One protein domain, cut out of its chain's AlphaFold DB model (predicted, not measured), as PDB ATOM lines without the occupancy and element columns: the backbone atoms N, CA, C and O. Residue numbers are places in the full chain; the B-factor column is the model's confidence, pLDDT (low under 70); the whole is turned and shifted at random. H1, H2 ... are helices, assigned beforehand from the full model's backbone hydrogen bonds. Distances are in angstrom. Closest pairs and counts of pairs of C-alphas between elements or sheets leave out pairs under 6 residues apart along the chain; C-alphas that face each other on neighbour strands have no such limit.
ATOM      1  N   PRO A  66      -1.528  43.781 -15.471       81.94
ATOM      2  CA  PRO A  66      -1.864  43.048 -16.697       81.94
ATOM      3  C   PRO A  66      -2.471  41.660 -16.435       81.94
ATOM      4  O   PRO A  66      -3.429  41.290 -17.109       81.94
ATOM      5  N   GLU A  67      -1.989  40.917 -15.432       90.56
ATOM      6  CA  GLU A  67      -2.557  39.610 -15.062       90.56
ATOM      7  C   GLU A  67      -3.989  39.763 -14.547       90.56
ATOM      8  O   GLU A  67      -4.879  39.017 -14.955       90.56
ATOM      9  N   GLN A  68      -4.244  40.785 -13.723       92.38
ATOM     10  CA  GLN A  68      -5.597  41.078 -13.252       92.38
ATOM     11  C   GLN A  68      -6.538  41.441 -14.410       92.38
ATOM     12  O   GLN A  68      -7.686  41.005 -14.428       92.38
ATOM     13  N   ALA A  69      -6.081  42.227 -15.390       92.94
ATOM     14  CA  ALA A  69      -6.897  42.579 -16.552       92.94
ATOM     15  C   ALA A  69      -7.226  41.355 -17.424       92.94
ATOM     16  O   ALA A  69      -8.370  41.205 -17.851       92.94
ATOM     17  N   ALA A  70      -6.259  40.455 -17.630       95.75
ATOM     18  CA  ALA A  70      -6.474  39.193 -18.334       95.75
ATOM     19  C   ALA A  70      -7.470  38.285 -17.586       95.75
ATOM     20  O   ALA A  70      -8.412  37.771 -18.187       95.75
ATOM     21  N   GLN A  71      -7.325  38.152 -16.264       96.06
ATOM     22  CA  GLN A  71      -8.275  37.417 -15.420       96.06
ATOM     23  C   GLN A  71      -9.683  38.018 -15.487       96.06
ATOM     24  O   GLN A  71     -10.661  37.281 -15.571       96.06
ATOM     25  N   ASN A  72      -9.797  39.349 -15.508       95.38
ATOM     26  CA  ASN A  72     -11.085  40.030 -15.634       95.38
ATOM     27  C   ASN A  72     -11.774  39.746 -16.979       95.38
ATOM     28  O   ASN A  72     -12.999  39.670 -17.007       95.38
ATOM     29  N   LEU A  73     -11.023  39.596 -18.080       96.12
ATOM     30  CA  LEU A  73     -11.589  39.155 -19.363       96.12
ATOM     31  C   LEU A  73     -12.042  37.697 -19.303       96.12
ATOM     32  O   LEU A  73     -13.168  37.396 -19.682       96.12
ATOM     33  N   LEU A  74     -11.197  36.800 -18.790       97.38
ATOM     34  CA  LEU A  74     -11.510  35.371 -18.674       97.38
ATOM     35  C   LEU A  74     -12.705  35.088 -17.752       97.38
ATOM     36  O   LEU A  74     -13.382  34.077 -17.914       97.38
ATOM     37  N   ALA A  75     -12.973  35.976 -16.795       97.25
ATOM     38  CA  ALA A  75     -14.143  35.903 -15.931       97.25
ATOM     39  C   ALA A  75     -15.429  36.444 -16.586       97.25
ATOM     40  O   ALA A  75     -16.511  36.241 -16.035       97.25
ATOM     41  N   ASP A  76     -15.342  37.145 -17.722       98.00
ATOM     42  CA  ASP A  76     -16.493  37.754 -18.385       98.00
ATOM     43  C   ASP A  76     -17.213  36.743 -19.303       98.00
ATOM     44  O   ASP A  76     -16.636  36.277 -20.293       98.00
ATOM     45  N   PRO A  77     -18.491  36.403 -19.039       97.88
ATOM     46  CA  PRO A  77     -19.211  35.420 -19.845       97.88
ATOM     47  C   PRO A  77     -19.316  35.805 -21.323       97.88
ATOM     48  O   PRO A  77     -19.315  34.922 -22.178       97.88
ATOM     49  N   ALA A  78     -19.387  37.099 -21.658       97.62
ATOM     50  CA  ALA A  78     -19.450  37.523 -23.053       97.62
ATOM     51  C   ALA A  78     -18.144  37.202 -23.791       97.62
ATOM     52  O   ALA A  78     -18.191  36.677 -24.901       97.62
ATOM     53  N   PHE A  79     -17.001  37.427 -23.137       98.19
ATOM     54  CA  PHE A  79     -15.680  37.130 -23.682       98.19
ATOM     55  C   PHE A  79     -15.451  35.624 -23.870       98.19
ATOM     56  O   PHE A  79     -14.992  35.190 -24.923       98.19
ATOM     57  N   THR A  80     -15.835  34.806 -22.886       97.56
ATOM     58  CA  THR A  80     -15.642  33.340 -22.955       97.56
ATOM     59  C   THR A  80     -16.447  32.651 -24.065       97.56
ATOM     60  O   THR A  80     -16.128  31.520 -24.431       97.56
ATOM     61  N   ARG A  81     -17.468  33.320 -24.626       97.19
ATOM     62  CA  ARG A  81     -18.242  32.836 -25.785       97.19
ATOM     63  C   ARG A  81     -17.546  33.072 -27.127       97.19
ATOM     64  O   ARG A  81     -17.975  32.494 -28.123       97.19
ATOM     65  N   LEU A  82     -16.518  33.920 -27.177       97.56
ATOM     66  CA  LEU A  82     -15.740  34.156 -28.395       97.56
ATOM     67  C   LEU A  82     -14.967  32.890 -28.783       97.56
ATOM     68  O   LEU A  82     -14.723  32.020 -27.946       97.56
ATOM     69  N   ASN A  83     -14.531  32.771 -30.038       97.94
ATOM     70  CA  ASN A  83     -13.689  31.637 -30.410       97.94
ATOM     71  C   ASN A  83     -12.312  31.728 -29.720       97.94
ATOM     72  O   ASN A  83     -11.825  32.817 -29.408       97.94
ATOM     73  N   ALA A  84     -11.666  30.578 -29.511       97.81
ATOM     74  CA  ALA A  84     -10.403  30.498 -28.775       97.81
ATOM     75  C   ALA A  84      -9.296  31.388 -29.370       97.81
ATOM     76  O   ALA A  84      -8.539  31.999 -28.628       97.81
ATOM     77  N   GLU A  85      -9.229  31.516 -30.697       96.94
ATOM     78  CA  GLU A  85      -8.210  32.336 -31.361       96.94
ATOM     79  C   GLU A  85      -8.421  33.841 -31.121       96.94
ATOM     80  O   GLU A  85      -7.458  34.559 -30.843       96.94
ATOM     81  N   THR A  86      -9.670  34.327 -31.157       97.94
ATOM     82  CA  THR A  86      -9.988  35.715 -30.786       97.94
ATOM     83  C   THR A  86      -9.719  35.958 -29.303       97.94
ATOM     84  O   THR A  86      -9.171  37.006 -28.958       97.94
ATOM     85  N   GLN A  87     -10.039  34.999 -28.421       98.44
ATOM     86  CA  GLN A  87      -9.705  35.112 -26.997       98.44
ATOM     87  C   GLN A  87      -8.189  35.239 -26.791       98.44
ATOM     88  O   GLN A  87      -7.749  36.168 -26.116       98.44
ATOM     89  N   THR A  88      -7.388  34.369 -27.417       98.19
ATOM     90  CA  THR A  88      -5.918  34.435 -27.363       98.19
ATOM     91  C   THR A  88      -5.406  35.784 -27.861       98.19
ATOM     92  O   THR A  88      -4.671  36.452 -27.139       98.19
ATOM     93  N   THR A  89      -5.869  36.237 -29.031       97.88
ATOM     94  CA  THR A  89      -5.466  37.533 -29.603       97.88
ATOM     95  C   THR A  89      -5.784  38.686 -28.642       97.88
ATOM     96  O   THR A  89      -4.950  39.550 -28.389       97.88
ATOM     97  N   ALA A  90      -6.983  38.709 -28.055       98.12
ATOM     98  CA  ALA A  90      -7.372  39.756 -27.114       98.12
ATOM     99  C   ALA A  90      -6.529  39.739 -25.826       98.12
ATOM    100  O   ALA A  90      -6.167  40.803 -25.320       98.12
ATOM    101  N   LEU A  91      -6.191  38.554 -25.309       97.94
ATOM    102  CA  LEU A  91      -5.329  38.404 -24.133       97.94
ATOM    103  C   LEU A  91      -3.889  38.848 -24.418       97.94
ATOM    104  O   LEU A  91      -3.290  39.518 -23.577       97.94
ATOM    105  N   GLU A  92      -3.356  38.550 -25.604       97.44
ATOM    106  CA  GLU A  92      -2.052  39.052 -26.057       97.44
ATOM    107  C   GLU A  92      -2.041  40.583 -26.124       97.44
ATOM    108  O   GLU A  92      -1.125  41.219 -25.593       97.44
ATOM    109  N   VAL A  93      -3.096  41.189 -26.688       97.12
ATOM    110  CA  VAL A  93      -3.238  42.650 -26.702       97.12
ATOM    111  C   VAL A  93      -3.294  43.185 -25.267       97.12
ATOM    112  O   VAL A  93      -2.517  44.082 -24.954       97.12
ATOM    113  N   VAL A  94      -4.119  42.630 -24.362       97.06
ATOM    114  CA  VAL A  94      -4.142  43.039 -22.936       97.06
ATOM    115  C   VAL A  94      -2.754  42.970 -22.304       97.06
ATOM    116  O   VAL A  94      -2.359  43.911 -21.613       97.06
ATOM    117  N   GLY A  95      -2.007  41.891 -22.548       95.75
ATOM    118  CA  GLY A  95      -0.642  41.727 -22.053       95.75
ATOM    119  C   GLY A  95       0.274  42.861 -22.520       95.75
ATOM    120  O   GLY A  95       0.932  43.505 -21.700       95.75
ATOM    121  N   ALA A  96       0.233  43.191 -23.814       96.38
ATOM    122  CA  ALA A  96       0.991  44.298 -24.404       96.38
ATOM    123  C   ALA A  96       0.549  45.690 -23.896       96.38
ATOM    124  O   ALA A  96       1.296  46.673 -23.986       96.38
ATOM    125  N   LEU A  97      -0.657  45.818 -23.331       95.00
ATOM    126  CA  LEU A  97      -1.121  47.068 -22.730       95.00
ATOM    127  C   LEU A  97      -0.441  47.394 -21.391       95.00
ATOM    128  O   LEU A  97      -0.398  48.573 -21.022       95.00
ATOM    129  N   GLY A  98       0.140  46.416 -20.692       94.50
ATOM    130  CA  GLY A  98       0.778  46.636 -19.391       94.50
ATOM    131  C   GLY A  98      -0.203  47.239 -18.379       94.50
ATOM    132  O   GLY A  98      -1.334  46.785 -18.280       94.50
ATOM    133  N   ASN A  99       0.189  48.292 -17.651       94.69
ATOM    134  CA  ASN A  99      -0.642  48.935 -16.613       94.69
ATOM    135  C   ASN A  99      -1.587  50.044 -17.137       94.69
ATOM    136  O   ASN A  99      -2.122  50.832 -16.349       94.69
ATOM    137  N   ARG A 100      -1.785  50.158 -18.457       95.25
ATOM    138  CA  ARG A 100      -2.602  51.218 -19.075       95.25
ATOM    139  C   ARG A 100      -4.100  50.965 -18.865       95.25
ATOM    140  O   ARG A 100      -4.782  50.426 -19.730       95.25
ATOM    141  N   ARG A 101      -4.636  51.370 -17.709       95.62
ATOM    142  CA  ARG A 101      -6.029  51.080 -17.299       95.62
ATOM    143  C   ARG A 101      -7.093  51.547 -18.298       95.62
ATOM    144  O   ARG A 101      -8.074  50.843 -18.505       95.62
ATOM    145  N   ILE A 102      -6.922  52.724 -18.914       95.88
ATOM    146  CA  ILE A 102      -7.876  53.224 -19.923       95.88
ATOM    147  C   ILE A 102      -7.890  52.287 -21.131       95.88
ATOM    148  O   ILE A 102      -8.961  51.865 -21.557       95.88
ATOM    149  N   ALA A 103      -6.710  51.906 -21.619       97.38
ATOM    150  CA  ALA A 103      -6.564  50.970 -22.719       97.38
ATOM    151  C   ALA A 103      -7.169  49.590 -22.422       97.38
ATOM    152  O   ALA A 103      -7.919  49.056 -23.236       97.38
ATOM    153  N   GLN A 104      -6.895  49.039 -21.237       97.12
ATOM    154  CA  GLN A 104      -7.469  47.763 -20.799       97.12
ATOM    155  C   GLN A 104      -9.003  47.822 -20.743       97.12
ATOM    156  O   GLN A 104      -9.675  46.908 -21.216       97.12
ATOM    157  N   ASN A 105      -9.567  48.912 -20.211       97.25
ATOM    158  CA  ASN A 105     -11.015  49.101 -20.144       97.25
ATOM    159  C   ASN A 105     -11.645  49.242 -21.536       97.25
ATOM    160  O   ASN A 105     -12.693  48.652 -21.780       97.25
ATOM    161  N   ASN A 106     -11.018  49.991 -22.446       98.00
ATOM    162  CA  ASN A 106     -11.486  50.129 -23.825       98.00
ATOM    163  C   ASN A 106     -11.525  48.769 -24.536       98.00
ATOM    164  O   ASN A 106     -12.542  48.409 -25.125       98.00
ATOM    165  N   LEU A 107     -10.451  47.985 -24.415       98.06
ATOM    166  CA  LEU A 107     -10.370  46.651 -25.004       98.06
ATOM    167  C   LEU A 107     -11.397  45.684 -24.404       98.06
ATOM    168  O   LEU A 107     -12.046  44.943 -25.143       98.06
ATOM    169  N   ARG A 108     -11.594  45.716 -23.079       97.69
ATOM    170  CA  ARG A 108     -12.656  44.944 -22.422       97.69
ATOM    171  C   ARG A 108     -14.028  45.335 -22.954       97.69
ATOM    172  O   ARG A 108     -14.745  44.468 -23.425       97.69
ATOM    173  N   ASN A 109     -14.356  46.627 -22.962       98.06
ATOM    174  CA  ASN A 109     -15.642  47.116 -23.463       98.06
ATOM    175  C   ASN A 109     -15.909  46.678 -24.910       98.06
ATOM    176  O   ASN A 109     -17.039  46.333 -25.250       98.06
ATOM    177  N   LEU A 110     -14.882  46.695 -25.762       98.19
ATOM    178  CA  LEU A 110     -14.976  46.231 -27.142       98.19
ATOM    179  C   LEU A 110     -15.278  44.727 -27.206       98.19
ATOM    180  O   LEU A 110     -16.285  44.323 -27.786       98.19
ATOM    181  N   THR A 111     -14.441  43.912 -26.564       98.25
ATOM    182  CA  THR A 111     -14.480  42.441 -26.650       98.25
ATOM    183  C   THR A 111     -15.659  41.794 -25.935       98.25
ATOM    184  O   THR A 111     -16.059  40.692 -26.301       98.25
ATOM    185  N   THR A 112     -16.250  42.464 -24.947       98.06
ATOM    186  CA  THR A 112     -17.443  41.976 -24.241       98.06
ATOM    187  C   THR A 112     -18.745  42.518 -24.835       98.06
ATOM    188  O   THR A 112     -19.810  42.286 -24.267       98.06
ATOM    189  N   SER A 113     -18.693  43.279 -25.934       98.19
ATOM    190  CA  SER A 113     -19.901  43.799 -26.584       98.19
ATOM    191  C   SER A 113     -20.583  42.734 -27.448       98.19
ATOM    192  O   SER A 113     -19.925  41.976 -28.161       98.19
ATOM    193  N   ASP A 114     -21.920  42.709 -27.440       97.81
ATOM    194  CA  ASP A 114     -22.688  41.783 -28.286       97.81
ATOM    195  C   ASP A 114     -22.439  42.027 -29.781       97.81
ATOM    196  O   ASP A 114     -22.464  41.086 -30.570       97.81
ATOM    197  N   ALA A 115     -22.173  43.277 -30.174       97.69
ATOM    198  CA  ALA A 115     -21.853  43.647 -31.550       97.69
ATOM    199  C   ALA A 115     -20.539  43.003 -32.026       97.69
ATOM    200  O   ALA A 115     -20.499  42.410 -33.101       97.69
ATOM    201  N   PHE A 116     -19.486  43.039 -31.202       98.38
ATOM    202  CA  PHE A 116     -18.213  42.381 -31.507       98.38
ATOM    203  C   PHE A 116     -18.378  40.861 -31.656       98.38
ATOM    204  O   PHE A 116     -17.846  40.262 -32.591       98.38
ATOM    205  N   ALA A 117     -19.172  40.236 -30.782       98.00
ATOM    206  CA  ALA A 117     -19.441  38.798 -30.827       98.00
ATOM    207  C   ALA A 117     -20.236  38.347 -32.071       98.00
ATOM    208  O   ALA A 117     -20.242  37.160 -32.384       98.00
ATOM    209  N   GLN A 118     -20.902  39.272 -32.773       97.75
ATOM    210  CA  GLN A 118     -21.651  38.987 -34.004       97.75
ATOM    211  C   GLN A 118     -20.780  38.994 -35.266       97.75
ATOM    212  O   GLN A 118     -21.250  38.566 -36.317       97.75
ATOM    213  N   LEU A 119     -19.537  39.477 -35.178       98.12
ATOM    214  CA  LEU A 119     -18.567  39.396 -36.267       98.12
ATOM    215  C   LEU A 119     -17.919  38.006 -36.323       98.12
ATOM    216  O   LEU A 119     -17.762  37.339 -35.298       98.12
ATOM    217  N   ASN A 120     -17.472  37.599 -37.512       98.31
ATOM    218  CA  ASN A 120     -16.649  36.400 -37.668       98.31
ATOM    219  C   ASN A 120     -15.267  36.577 -36.996       98.31
ATOM    220  O   ASN A 120     -14.831  37.709 -36.752       98.31
ATOM    221  N   PRO A 121     -14.531  35.481 -36.726       98.19
ATOM    222  CA  PRO A 121     -13.219  35.560 -36.085       98.19
ATOM    223  C   PRO A 121     -12.189  36.446 -36.805       98.19
ATOM    224  O   PRO A 121     -11.433  37.149 -36.135       98.19
ATOM    225  N   THR A 122     -12.141  36.474 -38.146       98.00
ATOM    226  CA  THR A 122     -11.131  37.294 -38.847       98.00
ATOM    227  C   THR A 122     -11.382  38.800 -38.670       98.00
ATOM    228  O   THR A 122     -10.461  39.487 -38.217       98.00
ATOM    229  N   PRO A 123     -12.602  39.339 -38.888       98.62
ATOM    230  CA  PRO A 123     -12.910  40.736 -38.588       98.62
ATOM    231  C   PRO A 123     -12.780  41.073 -37.100       98.62
ATOM    232  O   PRO A 123     -12.329  42.166 -36.771       98.62
ATOM    233  N   GLN A 124     -13.093  40.147 -36.184       98.69
ATOM    234  CA  GLN A 124     -12.822  40.343 -34.753       98.69
ATOM    235  C   GLN A 124     -11.336  40.626 -34.499       98.69
ATOM    236  O   GLN A 124     -11.001  41.606 -33.830       98.69
ATOM    237  N   ARG A 125     -10.430  39.825 -35.075       98.31
ATOM    238  CA  ARG A 125      -8.979  40.053 -34.962       98.31
ATOM    239  C   ARG A 125      -8.536  41.359 -35.621       98.31
ATOM    240  O   ARG A 125      -7.722  42.074 -35.041       98.31
ATOM    241  N   ALA A 126      -9.093  41.713 -36.778       98.38
ATOM    242  CA  ALA A 126      -8.808  42.994 -37.428       98.38
ATOM    243  C   ALA A 126      -9.251  44.190 -36.565       98.38
ATOM    244  O   ALA A 126      -8.519  45.169 -36.423       98.38
ATOM    245  N   MET A 127     -10.415  44.089 -35.917       98.69
ATOM    246  CA  MET A 127     -10.936  45.097 -34.994       98.69
ATOM    247  C   MET A 127     -10.069  45.222 -33.731       98.69
ATOM    248  O   MET A 127      -9.799  46.337 -33.277       98.69
ATOM    249  N   LEU A 128      -9.570  44.102 -33.194       98.56
ATOM    250  CA  LEU A 128      -8.587  44.093 -32.103       98.56
ATOM    251  C   LEU A 128      -7.280  44.780 -32.514       98.56
ATOM    252  O   LEU A 128      -6.766  45.612 -31.765       98.56
ATOM    253  N   ALA A 129      -6.770  44.481 -33.712       98.06
ATOM    254  CA  ALA A 129      -5.566  45.110 -34.249       98.06
ATOM    255  C   ALA A 129      -5.750  46.625 -34.446       98.06
ATOM    256  O   ALA A 129      -4.856  47.398 -34.104       98.06
ATOM    257  N   ALA A 130      -6.919  47.065 -34.924       98.00
ATOM    258  CA  ALA A 130      -7.255  48.481 -35.037       98.00
ATOM    259  C   ALA A 130      -7.261  49.176 -33.662       98.00
ATOM    260  O   ALA A 130      -6.591  50.195 -33.488       98.00
ATOM    261  N   GLN A 131      -7.934  48.596 -32.658       98.25
ATOM    262  CA  GLN A 131      -7.953  49.141 -31.294       98.25
ATOM    263  C   GLN A 131      -6.550  49.177 -30.669       98.25
ATOM    264  O   GLN A 131      -6.211  50.135 -29.977       98.25
ATOM    265  N   ALA A 132      -5.708  48.173 -30.924       97.88
ATOM    266  CA  ALA A 132      -4.352  48.101 -30.384       97.88
ATOM    267  C   ALA A 132      -3.439  49.250 -30.858       97.88
ATOM    268  O   ALA A 132      -2.492  49.600 -30.149       97.88
ATOM    269  N   ARG A 133      -3.731  49.873 -32.009       96.75
ATOM    270  CA  ARG A 133      -2.966  51.016 -32.546       96.75
ATOM    271  C   ARG A 133      -3.243  52.330 -31.817       96.75
ATOM    272  O   ARG A 133      -2.365  53.187 -31.761       96.75
ATOM    273  N   ALA A 134      -4.427  52.486 -31.227       97.31
ATOM    274  CA  ALA A 134      -4.780  53.629 -30.384       97.31
ATOM    275  C   ALA A 134      -5.590  53.171 -29.171       97.31
ATOM    276  O   ALA A 134      -6.780  53.462 -29.041       97.31
ATOM    277  N   PRO A 135      -4.954  52.442 -28.244       97.62
ATOM    278  CA  PRO A 135      -5.699  51.669 -27.269       97.62
ATOM    279  C   PRO A 135      -6.403  52.551 -26.233       97.62
ATOM    280  O   PRO A 135      -7.423  52.148 -25.682       97.62
ATOM    281  N   GLU A 136      -5.930  53.778 -26.013       97.56
ATOM    282  CA  GLU A 136      -6.562  54.754 -25.117       97.56
ATOM    283  C   GLU A 136      -7.635  55.621 -25.802       97.56
ATOM    284  O   GLU A 136      -8.368  56.336 -25.112       97.56
ATOM    285  N   ASP A 137      -7.790  55.523 -27.127       97.25
ATOM    286  CA  ASP A 137      -8.788  56.286 -27.876       97.25
ATOM    287  C   ASP A 137     -10.194  55.697 -27.681       97.25
ATOM    288  O   ASP A 137     -10.602  54.713 -28.304       97.25
ATOM    289  N   ARG A 138     -10.960  56.343 -26.797       96.88
ATOM    290  CA  ARG A 138     -12.359  55.996 -26.511       96.88
ATOM    291  C   ARG A 138     -13.283  56.249 -27.698       96.88
ATOM    292  O   ARG A 138     -14.332  55.614 -27.787       96.88
ATOM    293  N   GLN A 139     -12.958  57.213 -28.555       95.81
ATOM    294  CA  GLN A 139     -13.762  57.505 -29.731       95.81
ATOM    295  C   GLN A 139     -13.589  56.410 -30.772       95.81
ATOM    296  O   GLN A 139     -14.603  55.928 -31.270       95.81
ATOM    297  N   LEU A 140     -12.358  55.955 -31.019       96.44
ATOM    298  CA  LEU A 140     -12.115  54.768 -31.837       96.44
ATOM    299  C   LEU A 140     -12.877  53.554 -31.287       96.44
ATOM    300  O   LEU A 140     -13.586  52.904 -32.045       96.44
ATOM    301  N   THR A 141     -12.822  53.296 -29.974       97.69
ATOM    302  CA  THR A 141     -13.567  52.175 -29.365       97.69
ATOM    303  C   THR A 141     -15.062  52.241 -29.678       97.69
ATOM    304  O   THR A 141     -15.640  51.245 -30.108       97.69
ATOM    305  N   ARG A 142     -15.688  53.415 -29.505       96.88
ATOM    306  CA  ARG A 142     -17.112  53.605 -29.826       96.88
ATOM    307  C   ARG A 142     -17.395  53.419 -31.313       96.88
ATOM    308  O   ARG A 142     -18.330  52.709 -31.646       96.88
ATOM    309  N   GLN A 143     -16.573  53.994 -32.190       97.00
ATOM    310  CA  GLN A 143     -16.739  53.868 -33.641       97.00
ATOM    311  C   GLN A 143     -16.636  52.409 -34.106       97.00
ATOM    312  O   GLN A 143     -17.415  51.981 -34.951       97.00
ATOM    313  N   LEU A 144     -15.721  51.622 -33.527       98.25
ATOM    314  CA  LEU A 144     -15.609  50.188 -33.811       98.25
ATOM    315  C   LEU A 144     -16.847  49.413 -33.330       98.25
ATOM    316  O   LEU A 144     -17.345  48.557 -34.055       98.25
ATOM    317  N   GLN A 145     -17.374  49.731 -32.143       98.19
ATOM    318  CA  GLN A 145     -18.603  49.120 -31.621       98.19
ATOM    319  C   GLN A 145     -19.840  49.485 -32.456       98.19
ATOM    320  O   GLN A 145     -20.653  48.614 -32.752       98.19
ATOM    321  N   GLU A 146     -19.977  50.756 -32.842       97.56
ATOM    322  CA  GLU A 146     -21.057  51.253 -33.702       97.56
ATOM    323  C   GLU A 146     -21.016  50.569 -35.072       97.56
ATOM    324  O   GLU A 146     -22.035  50.051 -35.526       97.56
ATOM    325  N   LEU A 147     -19.831  50.477 -35.683       98.25
ATOM    326  CA  LEU A 147     -19.645  49.783 -36.954       98.25
ATOM    327  C   LEU A 147     -19.972  48.286 -36.844       98.25
ATOM    328  O   LEU A 147     -20.680  47.759 -37.694       98.25
ATOM    329  N   ALA A 148     -19.521  47.601 -35.786       98.44
ATOM    330  CA  ALA A 148     -19.862  46.193 -35.551       98.44
ATOM    331  C   ALA A 148     -21.372  45.969 -35.364       98.44
ATOM    332  O   ALA A 148     -21.890  44.906 -35.701       98.44
ATOM    333  N   ALA A 149     -22.082  46.942 -34.788       98.19
ATOM    334  CA  ALA A 149     -23.518  46.843 -34.555       98.19
ATOM    335  C   ALA A 149     -24.331  47.049 -35.845       98.19
ATOM    336  O   ALA A 149     -25.441  46.512 -35.963       98.19
ATOM    337  N   ASP A 150     -23.775  47.787 -36.808       98.50
ATOM    338  CA  ASP A 150     -24.438  48.157 -38.051       98.50
ATOM    339  C   ASP A 150     -24.760  46.920 -38.924       98.50
ATOM    340  O   ASP A 150     -23.868  46.132 -39.261       98.50
ATOM    341  N   PRO A 151     -26.039  46.691 -39.284       98.12
ATOM    342  CA  PRO A 151     -26.425  45.547 -40.105       98.12
ATOM    343  C   PRO A 151     -25.851  45.572 -41.525       98.12
ATOM    344  O   PRO A 151     -25.596  44.501 -42.073       98.12
ATOM    345  N   ALA A 152     -25.656  46.752 -42.125       97.62
ATOM    346  CA  ALA A 152     -25.098  46.866 -43.468       97.62
ATOM    347  C   ALA A 152     -23.631  46.433 -43.462       97.62
ATOM    348  O   ALA A 152     -23.253  45.593 -44.275       97.62
ATOM    349  N   PHE A 153     -22.845  46.896 -42.482       98.62
ATOM    350  CA  PHE A 153     -21.457  46.455 -42.315       98.62
ATOM    351  C   PHE A 153     -21.353  44.944 -42.078       98.62
ATOM    352  O   PHE A 153     -20.559  44.264 -42.726       98.62
ATOM    353  N   ARG A 154     -22.192  44.390 -41.194       98.38
ATOM    354  CA  ARG A 154     -22.219  42.941 -40.929       98.38
ATOM    355  C   ARG A 154     -22.648  42.101 -42.130       98.38
ATOM    356  O   ARG A 154     -22.304  40.924 -42.185       98.38
ATOM    357  N   GLY A 155     -23.401  42.686 -43.058       98.12
ATOM    358  CA  GLY A 155     -23.799  42.048 -44.309       98.12
ATOM    359  C   GLY A 155     -22.699  42.016 -45.373       98.12
ATOM    360  O   GLY A 155     -22.862  41.311 -46.366       98.12
ATOM    361  N   LEU A 156     -21.601  42.758 -45.189       98.56
ATOM    362  CA  LEU A 156     -20.461  42.740 -46.109       98.56
ATOM    363  C   LEU A 156     -19.676  41.428 -46.006       98.56
ATOM    364  O   LEU A 156     -19.675  40.770 -44.966       98.56
ATOM    365  N   ASP A 157     -18.950  41.099 -47.073       98.62
ATOM    366  CA  ASP A 157     -18.010  39.980 -47.081       98.62
ATOM    367  C   ASP A 157     -16.926  40.136 -45.996       98.62
ATOM    368  O   ASP A 157     -16.488  41.247 -45.677       98.62
ATOM    369  N   GLU A 158     -16.461  39.013 -45.445       98.31
ATOM    370  CA  GLU A 158     -15.471  38.983 -44.363       98.31
ATOM    371  C   GLU A 158     -14.164  39.707 -44.738       98.31
ATOM    372  O   GLU A 158     -13.554  40.377 -43.893       98.31
ATOM    373  N   SER A 159     -13.758  39.630 -46.013       98.31
ATOM    374  CA  SER A 159     -12.591  40.357 -46.523       98.31
ATOM    375  C   SER A 159     -12.799  41.872 -46.464       98.31
ATOM    376  O   SER A 159     -11.920  42.590 -45.998       98.31
ATOM    377  N   VAL A 160     -13.986  42.363 -46.829       98.75
ATOM    378  CA  VAL A 160     -14.317  43.796 -46.837       98.75
ATOM    379  C   VAL A 160     -14.425  44.339 -45.419       98.75
ATOM    380  O   VAL A 160     -13.925  45.433 -45.137       98.75
ATOM    381  N   GLN A 161     -15.009  43.569 -44.496       98.75
ATOM    382  CA  GLN A 161     -15.022  43.922 -43.074       98.75
ATOM    383  C   GLN A 161     -13.589  44.065 -42.539       98.75
ATOM    384  O   GLN A 161     -13.251  45.072 -41.917       98.75
ATOM    385  N   THR A 162     -12.726  43.092 -42.843       98.62
ATOM    386  CA  THR A 162     -11.313  43.081 -42.438       98.62
ATOM    387  C   THR A 162     -10.538  44.269 -43.016       98.62
ATOM    388  O   THR A 162      -9.828  44.959 -42.275       98.62
ATOM    389  N   THR A 163     -10.709  44.557 -44.309       98.62
ATOM    390  CA  THR A 163     -10.100  45.714 -44.980       98.62
ATOM    391  C   THR A 163     -10.551  47.013 -44.321       98.62
ATOM    392  O   THR A 163      -9.715  47.808 -43.901       98.62
ATOM    393  N   THR A 164     -11.859  47.205 -44.127       98.62
ATOM    394  CA  THR A 164     -12.423  48.408 -43.488       98.62
ATOM    395  C   THR A 164     -11.819  48.652 -42.104       98.62
ATOM    396  O   THR A 164     -11.380  49.759 -41.798       98.62
ATOM    397  N   LEU A 165     -11.752  47.612 -41.269       98.62
ATOM    398  CA  LEU A 165     -11.209  47.708 -39.912       98.62
ATOM    399  C   LEU A 165      -9.713  48.019 -39.911       98.62
ATOM    400  O   LEU A 165      -9.252  48.838 -39.114       98.62
ATOM    401  N   THR A 166      -8.969  47.423 -40.843       97.94
ATOM    402  CA  THR A 166      -7.551  47.728 -41.050       97.94
ATOM    403  C   THR A 166      -7.362  49.199 -41.414       97.94
ATOM    404  O   THR A 166      -6.553  49.881 -40.782       97.94
ATOM    405  N   GLN A 167      -8.151  49.717 -42.362       98.00
ATOM    406  CA  GLN A 167      -8.066  51.118 -42.776       98.00
ATOM    407  C   GLN A 167      -8.472  52.076 -41.651       98.00
ATOM    408  O   GLN A 167      -7.773  53.055 -41.403       98.00
ATOM    409  N   LEU A 168      -9.516  51.776 -40.871       97.94
ATOM    410  CA  LEU A 168      -9.859  52.567 -39.680       97.94
ATOM    411  C   LEU A 168      -8.712  52.619 -38.662       97.94
ATOM    412  O   LEU A 168      -8.429  53.684 -38.107       97.94
ATOM    413  N   GLY A 169      -8.024  51.495 -38.452       96.75
ATOM    414  CA  GLY A 169      -6.847  51.405 -37.589       96.75
ATOM    415  C   GLY A 169      -5.641  52.212 -38.084       96.75
ATOM    416  O   GLY A 169      -4.783  52.569 -37.278       96.75
ATOM    417  N   ASN A 170      -5.561  52.534 -39.378       96.12
ATOM    418  CA  ASN A 170      -4.518  53.404 -39.930       96.12
ATOM    419  C   ASN A 170      -4.737  54.892 -39.579       96.12
ATOM    420  O   ASN A 170      -3.784  55.665 -39.592       96.12
ATOM    421  N   HIS A 171      -5.958  55.293 -39.203       96.94
ATOM    422  CA  HIS A 171      -6.347  56.694 -38.969       96.94
ATOM    423  C   HIS A 171      -6.560  57.020 -37.492       96.94
ATOM    424  O   HIS A 171      -7.556  57.637 -37.122       96.94
ATOM    425  N   THR A 172      -5.636  56.628 -36.616       94.25
ATOM    426  CA  THR A 172      -5.782  56.809 -35.157       94.25
ATOM    427  C   THR A 172      -5.931  58.269 -34.717       94.25
ATOM    428  O   THR A 172      -6.632  58.548 -33.751       94.25
ATOM    429  N   ALA A 173      -5.327  59.211 -35.443       94.12
ATOM    430  CA  ALA A 173      -5.389  60.645 -35.149       94.12
ATOM    431  C   ALA A 173      -6.339  61.440 -36.068       94.12
ATOM    432  O   ALA A 173      -6.485  62.648 -35.882       94.12
ATOM    433  N   ASP A 174      -6.982  60.797 -37.050       96.62
ATOM    434  CA  ASP A 174      -7.850  61.467 -38.027       96.62
ATOM    435  C   ASP A 174      -9.308  60.993 -37.908       96.62
ATOM    436  O   ASP A 174      -9.787  60.102 -38.613       96.62
ATOM    437  N   ASP A 175     -10.048  61.644 -37.010       96.00
ATOM    438  CA  ASP A 175     -11.478  61.405 -36.797       96.00
ATOM    439  C   ASP A 175     -12.319  61.599 -38.060       96.00
ATOM    440  O   ASP A 175     -13.359  60.954 -38.230       96.00
ATOM    441  N   ARG A 176     -11.920  62.539 -38.928       96.75
ATOM    442  CA  ARG A 176     -12.651  62.826 -40.161       96.75
ATOM    443  C   ARG A 176     -12.477  61.674 -41.134       96.75
ATOM    444  O   ARG A 176     -13.483  61.229 -41.680       96.75
ATOM    445  N   ALA A 177     -11.253  61.173 -41.298       98.06
ATOM    446  CA  ALA A 177     -10.998  59.986 -42.098       98.06
ATOM    447  C   ALA A 177     -11.823  58.801 -41.597       98.06
ATOM    448  O   ALA A 177     -12.566  58.213 -42.380       98.06
ATOM    449  N   ARG A 178     -11.784  58.513 -40.288       98.00
ATOM    450  CA  ARG A 178     -12.562  57.404 -39.715       98.00
ATOM    451  C   ARG A 178     -14.059  57.543 -39.972       98.00
ATOM    452  O   ARG A 178     -14.676  56.579 -40.402       98.00
ATOM    453  N   ARG A 179     -14.636  58.739 -39.795       97.62
ATOM    454  CA  ARG A 179     -16.057  58.981 -40.112       97.62
ATOM    455  C   ARG A 179     -16.384  58.706 -41.575       97.62
ATOM    456  O   ARG A 179     -17.340  57.993 -41.829       97.62
ATOM    457  N   THR A 180     -15.589  59.212 -42.518       98.56
ATOM    458  CA  THR A 180     -15.827  58.961 -43.950       98.56
ATOM    459  C   THR A 180     -15.751  57.469 -44.288       98.56
ATOM    460  O   THR A 180     -16.589  56.981 -45.038       98.56
ATOM    461  N   LEU A 181     -14.804  56.726 -43.705       98.62
ATOM    462  CA  LEU A 181     -14.686  55.278 -43.926       98.62
ATOM    463  C   LEU A 181     -15.846  54.494 -43.296       98.62
ATOM    464  O   LEU A 181     -16.376  53.584 -43.928       98.62
ATOM    465  N   THR A 182     -16.278  54.867 -42.087       98.44
ATOM    466  CA  THR A 182     -17.467  54.291 -41.443       98.44
ATOM    467  C   THR A 182     -18.726  54.570 -42.261       98.44
ATOM    468  O   THR A 182     -19.460  53.636 -42.556       98.44
ATOM    469  N   GLU A 183     -18.952  55.820 -42.677       98.38
ATOM    470  CA  GLU A 183     -20.095  56.207 -43.517       98.38
ATOM    471  C   GLU A 183     -20.099  55.453 -44.853       98.38
ATOM    472  O   GLU A 183     -21.162  55.092 -45.349       98.38
ATOM    473  N   LEU A 184     -18.923  55.206 -45.445       98.69
ATOM    474  CA  LEU A 184     -18.817  54.451 -46.692       98.69
ATOM    475  C   LEU A 184     -19.259  53.008 -46.449       98.69
ATOM    476  O   LEU A 184     -20.154  52.521 -47.138       98.69
ATOM    477  N   ALA A 185     -18.665  52.364 -45.443       98.56
ATOM    478  CA  ALA A 185     -18.882  50.959 -45.119       98.56
ATOM    479  C   ALA A 185     -20.319  50.637 -44.678       98.56
ATOM    480  O   ALA A 185     -20.754  49.498 -44.823       98.56
ATOM    481  N   THR A 186     -21.066  51.618 -44.166       98.50
ATOM    482  CA  THR A 186     -22.477  51.452 -43.777       98.50
ATOM    483  C   THR A 186     -23.464  51.992 -44.815       98.50
ATOM    484  O   THR A 186     -24.678  51.899 -44.625       98.50
ATOM    485  N   SER A 187     -22.986  52.543 -45.939       98.56
ATOM    486  CA  SER A 187     -23.875  53.062 -46.981       98.56
ATOM    487  C   SER A 187     -24.516  51.934 -47.812       98.56
ATOM    488  O   SER A 187     -23.823  50.997 -48.224       98.56
ATOM    489  N   PRO A 188     -25.822  52.027 -48.144       98.38
ATOM    490  CA  PRO A 188     -26.489  51.045 -49.001       98.38
ATOM    491  C   PRO A 188     -25.843  50.900 -50.384       98.38
ATOM    492  O   PRO A 188     -25.726  49.789 -50.893       98.38
ATOM    493  N   GLY A 189     -25.390  52.009 -50.983       98.50
ATOM    494  CA  GLY A 189     -24.707  51.969 -52.276       98.50
ATOM    495  C   GLY A 189     -23.383  51.213 -52.253       98.50
ATOM    496  O   GLY A 189     -23.075  50.506 -53.208       98.50
ATOM    497  N   PHE A 190     -22.611  51.319 -51.165       98.75
ATOM    498  CA  PHE A 190     -21.366  50.562 -51.028       98.75
ATOM    499  C   PHE A 190     -21.643  49.067 -50.903       98.75
ATOM    500  O   PHE A 190     -20.993  48.274 -51.578       98.75
ATOM    501  N   ALA A 191     -22.658  48.680 -50.122       98.44
ATOM    502  CA  ALA A 191     -23.085  47.286 -49.998       98.44
ATOM    503  C   ALA A 191     -23.526  46.662 -51.340       98.44
ATOM    504  O   ALA A 191     -23.405  45.453 -51.512       98.44
ATOM    505  N   GLY A 192     -23.997  47.477 -52.295       98.38
ATOM    506  CA  GLY A 192     -24.365  47.033 -53.645       98.38
ATOM    507  C   GLY A 192     -23.190  46.824 -54.614       98.38
ATOM    508  O   GLY A 192     -23.368  46.197 -55.658       98.38
ATOM    509  N   LEU A 193     -21.991  47.335 -54.310       98.69
ATOM    510  CA  LEU A 193     -20.811  47.134 -55.160       98.69
ATOM    511  C   LEU A 193     -20.341  45.665 -55.139       98.69
ATOM    512  O   LEU A 193     -20.463  44.997 -54.111       98.69
ATOM    513  N   PRO A 194     -19.729  45.157 -56.228       98.38
ATOM    514  CA  PRO A 194     -19.013  43.884 -56.191       98.38
ATOM    515  C   PRO A 194     -17.947  43.868 -55.086       98.38
ATOM    516  O   PRO A 194     -17.262  44.866 -54.873       98.38
ATOM    517  N   THR A 195     -17.736  42.726 -54.427       98.38
ATOM    518  CA  THR A 195     -16.766  42.585 -53.319       98.38
ATOM    519  C   THR A 195     -15.352  43.055 -53.681       98.38
ATOM    520  O   THR A 195     -14.674  43.678 -52.865       98.38
ATOM    521  N   GLY A 196     -14.908  42.806 -54.919       97.81
ATOM    522  CA  GLY A 196     -13.630  43.317 -55.425       97.81
ATOM    523  C   GLY A 196     -13.573  44.849 -55.440       97.81
ATOM    524  O   GLY A 196     -12.623  45.429 -54.922       97.81
ATOM    525  N   ASP A 197     -14.626  45.503 -55.934       98.62
ATOM    526  CA  ASP A 197     -14.727  46.967 -55.980       98.62
ATOM    527  C   ASP A 197     -14.876  47.582 -54.584       98.62
ATOM    528  O   ASP A 197     -14.336  48.658 -54.329       98.62
ATOM    529  N   GLN A 198     -15.552  46.897 -53.654       98.75
ATOM    530  CA  GLN A 198     -15.625  47.312 -52.250       98.75
ATOM    531  C   GLN A 198     -14.228  47.376 -51.623       98.75
ATOM    532  O   GLN A 198     -13.849  48.403 -51.057       98.75
ATOM    533  N   ASN A 199     -13.441  46.301 -51.757       98.56
ATOM    534  CA  ASN A 199     -12.065  46.253 -51.261       98.56
ATOM    535  C   ASN A 199     -11.173  47.286 -51.961       98.56
ATOM    536  O   ASN A 199     -10.431  48.002 -51.290       98.56
ATOM    537  N   ARG A 200     -11.279  47.412 -53.288       98.38
ATOM    538  CA  ARG A 200     -10.499  48.370 -54.082       98.38
ATOM    539  C   ARG A 200     -10.781  49.813 -53.667       98.38
ATOM    540  O   ARG A 200      -9.845  50.554 -53.379       98.38
ATOM    541  N   LEU A 201     -12.055  50.197 -53.560       98.69
ATOM    542  CA  LEU A 201     -12.445  51.530 -53.099       98.69
ATOM    543  C   LEU A 201     -11.969  51.780 -51.667       98.69
ATOM    544  O   LEU A 201     -11.429  52.849 -51.387       98.69
ATOM    545  N   MET A 202     -12.130  50.798 -50.774       98.69
ATOM    546  CA  MET A 202     -11.703  50.916 -49.380       98.69
ATOM    547  C   MET A 202     -10.182  51.054 -49.253       98.69
ATOM    548  O   MET A 202      -9.726  51.875 -48.466       98.69
ATOM    549  N   ASN A 203      -9.383  50.330 -50.040       98.25
ATOM    550  CA  ASN A 203      -7.927  50.508 -50.068       98.25
ATOM    551  C   ASN A 203      -7.538  51.870 -50.647       98.25
ATOM    552  O   ASN A 203      -6.714  52.566 -50.057       98.25
ATOM    553  N   TYR A 204      -8.192  52.287 -51.736       98.25
ATOM    554  CA  TYR A 204      -7.907  53.559 -52.390       98.25
ATOM    555  C   TYR A 204      -8.122  54.753 -51.453       98.25
ATOM    556  O   TYR A 204      -7.235  55.591 -51.310       98.25
ATOM    557  N   VAL A 205      -9.259  54.826 -50.757       98.44
ATOM    558  CA  VAL A 205      -9.586  55.971 -49.880       98.44
ATOM    559  C   VAL A 205      -9.175  55.759 -48.421       98.44
ATOM    560  O   VAL A 205      -9.080  56.716 -47.649       98.44
ATOM    561  N   GLY A 206      -8.935  54.513 -48.017       97.88
ATOM    562  CA  GLY A 206      -8.592  54.132 -46.650       97.88
ATOM    563  C   GLY A 206      -7.125  54.316 -46.294       97.88
ATOM    564  O   GLY A 206      -6.812  54.407 -45.111       97.88
ATOM    565  N   GLY A 207      -6.241  54.446 -47.281       96.19
ATOM    566  CA  GLY A 207      -4.820  54.677 -47.063       96.19
ATOM    567  C   GLY A 207      -4.465  56.007 -46.377       96.19
ATOM    568  O   GLY A 207      -5.288  56.918 -46.199       96.19
ATOM    569  N   THR A 208      -3.201  56.120 -45.982       95.56
ATOM    570  CA  THR A 208      -2.597  57.282 -45.310       95.56
ATOM    571  C   THR A 208      -1.715  58.115 -46.230       95.56
ATOM    572  O   THR A 208      -1.240  59.174 -45.817       95.56
ATOM    573  N   ASN A 209      -1.501  57.689 -47.478       93.56
ATOM    574  CA  ASN A 209      -0.700  58.446 -48.421       93.56
ATOM    575  C   ASN A 209      -1.296  59.850 -48.636       93.56
ATOM    576  O   ASN A 209      -2.489  60.023 -48.911       93.56
ATOM    577  N   ALA A 210      -0.449  60.869 -48.483       93.38
ATOM    578  CA  ALA A 210      -0.853  62.272 -48.554       93.38
ATOM    579  C   ALA A 210      -1.239  62.719 -49.973       93.38
ATOM    580  O   ALA A 210      -1.980  63.686 -50.122       93.38
ATOM    581  N   ASN A 211      -0.763  62.008 -50.994       91.81
ATOM    582  CA  ASN A 211      -0.871  62.396 -52.399       91.81
ATOM    583  C   ASN A 211      -1.886  61.562 -53.178       91.81
ATOM    584  O   ASN A 211      -2.331  61.999 -54.231       91.81
ATOM    585  N   LEU A 212      -2.264  60.393 -52.653       94.00
ATOM    586  CA  LEU A 212      -3.219  59.493 -53.290       94.00
ATOM    587  C   LEU A 212      -4.470  59.299 -52.422       94.00
ATOM    588  O   LEU A 212      -5.514  59.896 -52.685       94.00
ATOM    589  N   SER A 213      -4.368  58.540 -51.331       96.81
ATOM    590  CA  SER A 213      -5.543  58.175 -50.532       96.81
ATOM    591  C   SER A 213      -6.186  59.339 -49.789       96.81
ATOM    592  O   SER A 213      -7.407  59.393 -49.655       96.81
ATOM    593  N   THR A 214      -5.397  60.302 -49.315       96.81
ATOM    594  CA  THR A 214      -5.926  61.478 -48.609       96.81
ATOM    595  C   THR A 214      -6.793  62.377 -49.503       96.81
ATOM    596  O   THR A 214      -7.934  62.653 -49.111       96.81
ATOM    597  N   PRO A 215      -6.334  62.836 -50.686       97.44
ATOM    598  CA  PRO A 215      -7.189  63.611 -51.581       97.44
ATOM    599  C   PRO A 215      -8.368  62.780 -52.116       97.44
ATOM    600  O   PRO A 215      -9.484  63.300 -52.127       97.44
ATOM    601  N   ALA A 216      -8.180  61.485 -52.409       98.19
ATOM    602  CA  ALA A 216      -9.277  60.589 -52.790       98.19
ATOM    603  C   ALA A 216     -10.371  60.513 -51.715       98.19
ATOM    604  O   ALA A 216     -11.554  60.715 -51.989       98.19
ATOM    605  N   ARG A 217      -9.991  60.316 -50.449       98.50
ATOM    606  CA  ARG A 217     -10.930  60.291 -49.319       98.50
ATOM    607  C   ARG A 217     -11.654  61.617 -49.126       98.50
ATOM    608  O   ARG A 217     -12.838  61.625 -48.793       98.50
ATOM    609  N   ARG A 218     -10.965  62.745 -49.319       98.25
ATOM    610  CA  ARG A 218     -11.584  64.077 -49.257       98.25
ATOM    611  C   ARG A 218     -12.678  64.214 -50.314       98.25
ATOM    612  O   ARG A 218     -13.775  64.663 -49.974       98.25
ATOM    613  N   ASP A 219     -12.390  63.834 -51.553       98.50
ATOM    614  CA  ASP A 219     -13.315  63.995 -52.675       98.50
ATOM    615  C   ASP A 219     -14.480  62.994 -52.584       98.50
ATOM    616  O   ASP A 219     -15.631  63.376 -52.805       98.50
ATOM    617  N   LEU A 220     -14.226  61.764 -52.118       98.62
ATOM    618  CA  LEU A 220     -15.279  60.811 -51.755       98.62
ATOM    619  C   LEU A 220     -16.179  61.374 -50.646       98.62
ATOM    620  O   LEU A 220     -17.403  61.335 -50.751       98.62
ATOM    621  N   GLY A 221     -15.585  61.945 -49.597       98.50
ATOM    622  CA  GLY A 221     -16.337  62.595 -48.531       98.50
ATOM    623  C   GLY A 221     -17.207  63.741 -49.056       98.50
ATOM    624  O   GLY A 221     -18.331  63.920 -48.590       98.50
ATOM    625  N   ALA A 222     -16.741  64.510 -50.044       98.44
ATOM    626  CA  ALA A 222     -17.552  65.541 -50.692       98.44
ATOM    627  C   ALA A 222     -18.718  64.939 -51.498       98.44
ATOM    628  O   ALA A 222     -19.846  65.422 -51.380       98.44
ATOM    629  N   LEU A 223     -18.471  63.859 -52.252       98.44
ATOM    630  CA  LEU A 223     -19.504  63.114 -52.976       98.44
ATOM    631  C   LEU A 223     -20.594  62.609 -52.022       98.44
ATOM    632  O   LEU A 223     -21.768  62.925 -52.215       98.44
ATOM    633  N   MET A 224     -20.211  61.900 -50.960       98.44
ATOM    634  CA  MET A 224     -21.143  61.301 -49.999       98.44
ATOM    635  C   MET A 224     -21.933  62.335 -49.189       98.44
ATOM    636  O   MET A 224     -23.065  62.085 -48.776       98.44
ATOM    637  N   ASN A 225     -21.363  63.524 -48.983       98.06
ATOM    638  CA  ASN A 225     -22.043  64.629 -48.311       98.06
ATOM    639  C   ASN A 225     -22.936  65.462 -49.240       98.06
ATOM    640  O   ASN A 225     -23.664  66.335 -48.761       98.06
ATOM    641  N   SER A 226     -22.911  65.203 -50.548       98.38
ATOM    642  CA  SER A 226     -23.768  65.896 -51.503       98.38
ATOM    643  C   SER A 226     -25.238  65.492 -51.342       98.38
ATOM    644  O   SER A 226     -25.568  64.348 -51.021       98.38
ATOM    645  N   ASN A 227     -26.153  66.423 -51.635       98.31
ATOM    646  CA  ASN A 227     -27.590  66.123 -51.672       98.31
ATOM    647  C   ASN A 227     -27.918  65.031 -52.700       98.31
ATOM    648  O   ASN A 227     -28.842  64.252 -52.487       98.31
ATOM    649  N   GLY A 228     -27.161  64.973 -53.802       98.25
ATOM    650  CA  GLY A 228     -27.338  63.966 -54.843       98.25
ATOM    651  C   GLY A 228     -27.084  62.550 -54.334       98.25
ATOM    652  O   GLY A 228     -27.857  61.660 -54.659       98.25
ATOM    653  N   PHE A 229     -26.056  62.353 -53.506       98.31
ATOM    654  CA  PHE A 229     -25.748  61.048 -52.916       98.31
ATOM    655  C   PHE A 229     -26.682  60.700 -51.753       98.31
ATOM    656  O   PHE A 229     -27.208  59.593 -51.664       98.31
ATOM    657  N   ARG A 230     -26.943  61.657 -50.855       98.25
ATOM    658  CA  ARG A 230     -27.772  61.416 -49.661       98.25
ATOM    659  C   ARG A 230     -29.237  61.127 -49.980       98.25
ATOM    660  O   ARG A 230     -29.869  60.369 -49.254       98.25
ATOM    661  N   ASN A 231     -29.765  61.724 -51.048       97.88
ATOM    662  CA  ASN A 231     -31.145  61.511 -51.490       97.88
ATOM    663  C   ASN A 231     -31.268  60.422 -52.567       97.88
ATOM    664  O   ASN A 231     -32.380  60.136 -53.012       97.88
ATOM    665  N   ALA A 232     -30.146  59.855 -53.019       98.38
ATOM    666  CA  ALA A 232     -30.133  58.788 -54.004       98.38
ATOM    667  C   ALA A 232     -30.632  57.466 -53.406       98.38
ATOM    668  O   ALA A 232     -30.459  57.184 -52.219       98.38
ATOM    669  N   THR A 233     -31.229  56.629 -54.254       98.38
ATOM    670  CA  THR A 233     -31.499  55.224 -53.921       98.38
ATOM    671  C   THR A 233     -30.189  54.447 -53.756       98.38
ATOM    672  O   THR A 233     -29.131  54.910 -54.182       98.38
ATOM    673  N   ALA A 234     -30.246  53.238 -53.186       98.25
ATOM    674  CA  ALA A 234     -29.069  52.372 -53.067       98.25
ATOM    675  C   ALA A 234     -28.374  52.152 -54.426       98.25
ATOM    676  O   ALA A 234     -27.174  52.384 -54.537       98.25
ATOM    677  N   ASP A 235     -29.132  51.835 -55.481       98.31
ATOM    678  CA  ASP A 235     -28.593  51.638 -56.838       98.31
ATOM    679  C   ASP A 235     -27.927  52.906 -57.400       98.31
ATOM    680  O   ASP A 235     -26.898  52.847 -58.073       98.31
ATOM    681  N   GLN A 236     -28.497  54.082 -57.119       98.44
ATOM    682  CA  GLN A 236     -27.925  55.359 -57.545       98.44
ATOM    683  C   GLN A 236     -26.637  55.685 -56.780       98.44
ATOM    684  O   GLN A 236     -25.670  56.136 -57.392       98.44
ATOM    685  N   GLN A 237     -26.597  55.426 -55.469       98.75
ATOM    686  CA  GLN A 237     -25.377  55.549 -54.670       98.75
ATOM    687  C   GLN A 237     -24.301  54.581 -55.173       98.75
ATOM    688  O   GLN A 237     -23.162  54.993 -55.373       98.75
ATOM    689  N   GLN A 238     -24.659  53.324 -55.449       98.62
ATOM    690  CA  GLN A 238     -23.755  52.325 -56.021       98.62
ATOM    691  C   GLN A 238     -23.162  52.812 -57.348       98.62
ATOM    692  O   GLN A 238     -21.946  52.776 -57.527       98.62
ATOM    693  N   ALA A 239     -23.995  53.317 -58.263       98.62
ATOM    694  CA  ALA A 239     -23.532  53.857 -59.540       98.62
ATOM    695  C   ALA A 239     -22.588  55.057 -59.355       98.62
ATOM    696  O   ALA A 239     -21.584  55.167 -60.057       98.62
ATOM    697  N   GLN A 240     -22.867  55.937 -58.389       98.75
ATOM    698  CA  GLN A 240     -21.995  57.066 -58.057       98.75
ATOM    699  C   GLN A 240     -20.648  56.615 -57.476       98.75
ATOM    700  O   GLN A 240     -19.619  57.155 -57.873       98.75
ATOM    701  N   LEU A 241     -20.628  55.619 -56.584       98.75
ATOM    702  CA  LEU A 241     -19.385  55.061 -56.034       98.75
ATOM    703  C   LEU A 241     -18.576  54.316 -57.100       98.75
ATOM    704  O   LEU A 241     -17.360  54.468 -57.158       98.75
ATOM    705  N   SER A 242     -19.240  53.560 -57.978       98.62
ATOM    706  CA  SER A 242     -18.592  52.900 -59.115       98.62
ATOM    707  C   SER A 242     -17.984  53.929 -60.073       98.62
ATOM    708  O   SER A 242     -16.828  53.802 -60.461       98.62
ATOM    709  N   GLY A 243     -18.711  55.011 -60.375       98.44
ATOM    710  CA  GLY A 243     -18.195  56.126 -61.171       98.44
ATOM    711  C   GLY A 243     -17.027  56.856 -60.500       98.44
ATOM    712  O   GLY A 243     -16.072  57.224 -61.177       98.44
ATOM    713  N   PHE A 244     -17.060  57.026 -59.174       98.62
ATOM    714  CA  PHE A 244     -15.937  57.576 -58.409       98.62
ATOM    715  C   PHE A 244     -14.695  56.682 -58.514       98.62
ATOM    716  O   PHE A 244     -13.601  57.186 -58.763       98.62
ATOM    717  N   LEU A 245     -14.869  55.367 -58.361       98.31
ATOM    718  CA  LEU A 245     -13.786  54.391 -58.443       98.31
ATOM    719  C   LEU A 245     -13.200  54.282 -59.855       98.31
ATOM    720  O   LEU A 245     -11.996  54.152 -59.986       98.31
ATOM    721  N   GLN A 246     -14.025  54.362 -60.900       97.44
ATOM    722  CA  GLN A 246     -13.557  54.338 -62.291       97.44
ATOM    723  C   GLN A 246     -12.872  55.649 -62.686       97.44
ATOM    724  O   GLN A 246     -11.854  55.632 -63.367       97.44
ATOM    725  N   GLY A 247     -13.436  56.786 -62.273       97.69
ATOM    726  CA  GLY A 247     -12.933  58.103 -62.656       97.69
ATOM    727  C   GLY A 247     -11.745  58.588 -61.830       97.69
ATOM    728  O   GLY A 247     -11.047  59.486 -62.283       97.69
ATOM    729  N   GLN A 248     -11.555  58.044 -60.622       97.94
ATOM    730  CA  GLN A 248     -10.464  58.353 -59.691       97.94
ATOM    731  C   GLN A 248     -10.090  59.852 -59.692       97.94
ATOM    732  O   GLN A 248      -8.951  60.215 -59.979       97.94
TER     733      GLN A 248
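AT A GLANCE: This is residues 66 to 248 of the 478 residues of an uncharacterized protein of Archangium gephyra (UniProt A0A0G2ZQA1). An elongated stack of helical hairpins forms two layers: H3, H6, H9 and H12 stand side by side in one, and H4, H7 and H10 run the other way in the second. H1 stands at one end of the stack, H13 and H15 are turned across the other end, and the short helices H2, H5, H8 and H11 lie in a row along one edge. The printed part has 183 residues, with fifteen named helices, H1 to H15 in order, and no named strand; the class is all helix. It is compact, with a radius of gyration of the C-alphas of 17.0 A, and spans 52 by 30 by 24 A.

IN THESE COORDINATES: H1, residues 66 to 74, begins with C-alpha 66 at (-1.864, 43.048, -16.697). H2 is residues 77 to 80, H3 84 to 97 with 19.9 A, H4 101 to 111, H5 114 to 117, and H6 121 to 133 with 18.9 A. H7 is residues 138 to 149, H8 151 to 154, H9 158 to 170 with 18.6 A, H10 175 to 185, H11 188 to 191, and H12 195 to 206. H13 is residues 213 to 225, H14 227 to 230, and H15 234 to 247 with 19.6 A, ending with C-alpha 247 at (-12.933, 58.103, -62.656).

HOW THE PARTS SIT: H1 touches residues 91 to 97 of H3, with Pro 66 and Gly 95 the closest C-alphas at 5.7 A. H3, H4, H6, H7, H9, H10 and H12 form an up and down bundle, each running against the one before. Among its helical hairpins is H3 and H4, at 14 degrees. H6 and H9 touch, the same way at a shallow tilt of 3 degrees, with Ala 130 and Gly 169 the closest C-alphas at 3.9 A. H9 and H12 touch at 1 degree, closest at the C-alphas of Gln 167 and Gly 206, 4.9 A. H13 touches H12, only just about perpendicular at 71 degrees, with C-alphas 205 and 217 closest at 4.6 A. H11 touches H15, closest at C-alphas 189 and 238, 3.9 A. H14 and H15 only just touch, with 3 pairs of C-alphas within 8 A. In H1, H3, H4, H6, H7, H9, H10, H12, H13 and H15 every O i to N i+4 pair is within hydrogen-bond range; H2, H5, H8, H11 and H14 are too short for such a pair.

THE WHOLE: The two farthest C-alphas, of Glu 67 and Gly 228, are 52.8 A apart. The printed part has no cut. No link is long; H12 to H13, with 6 residues, is short, and the others are tight. The mean pLDDT of the printed part is 97.5, and no printed residue is under 70.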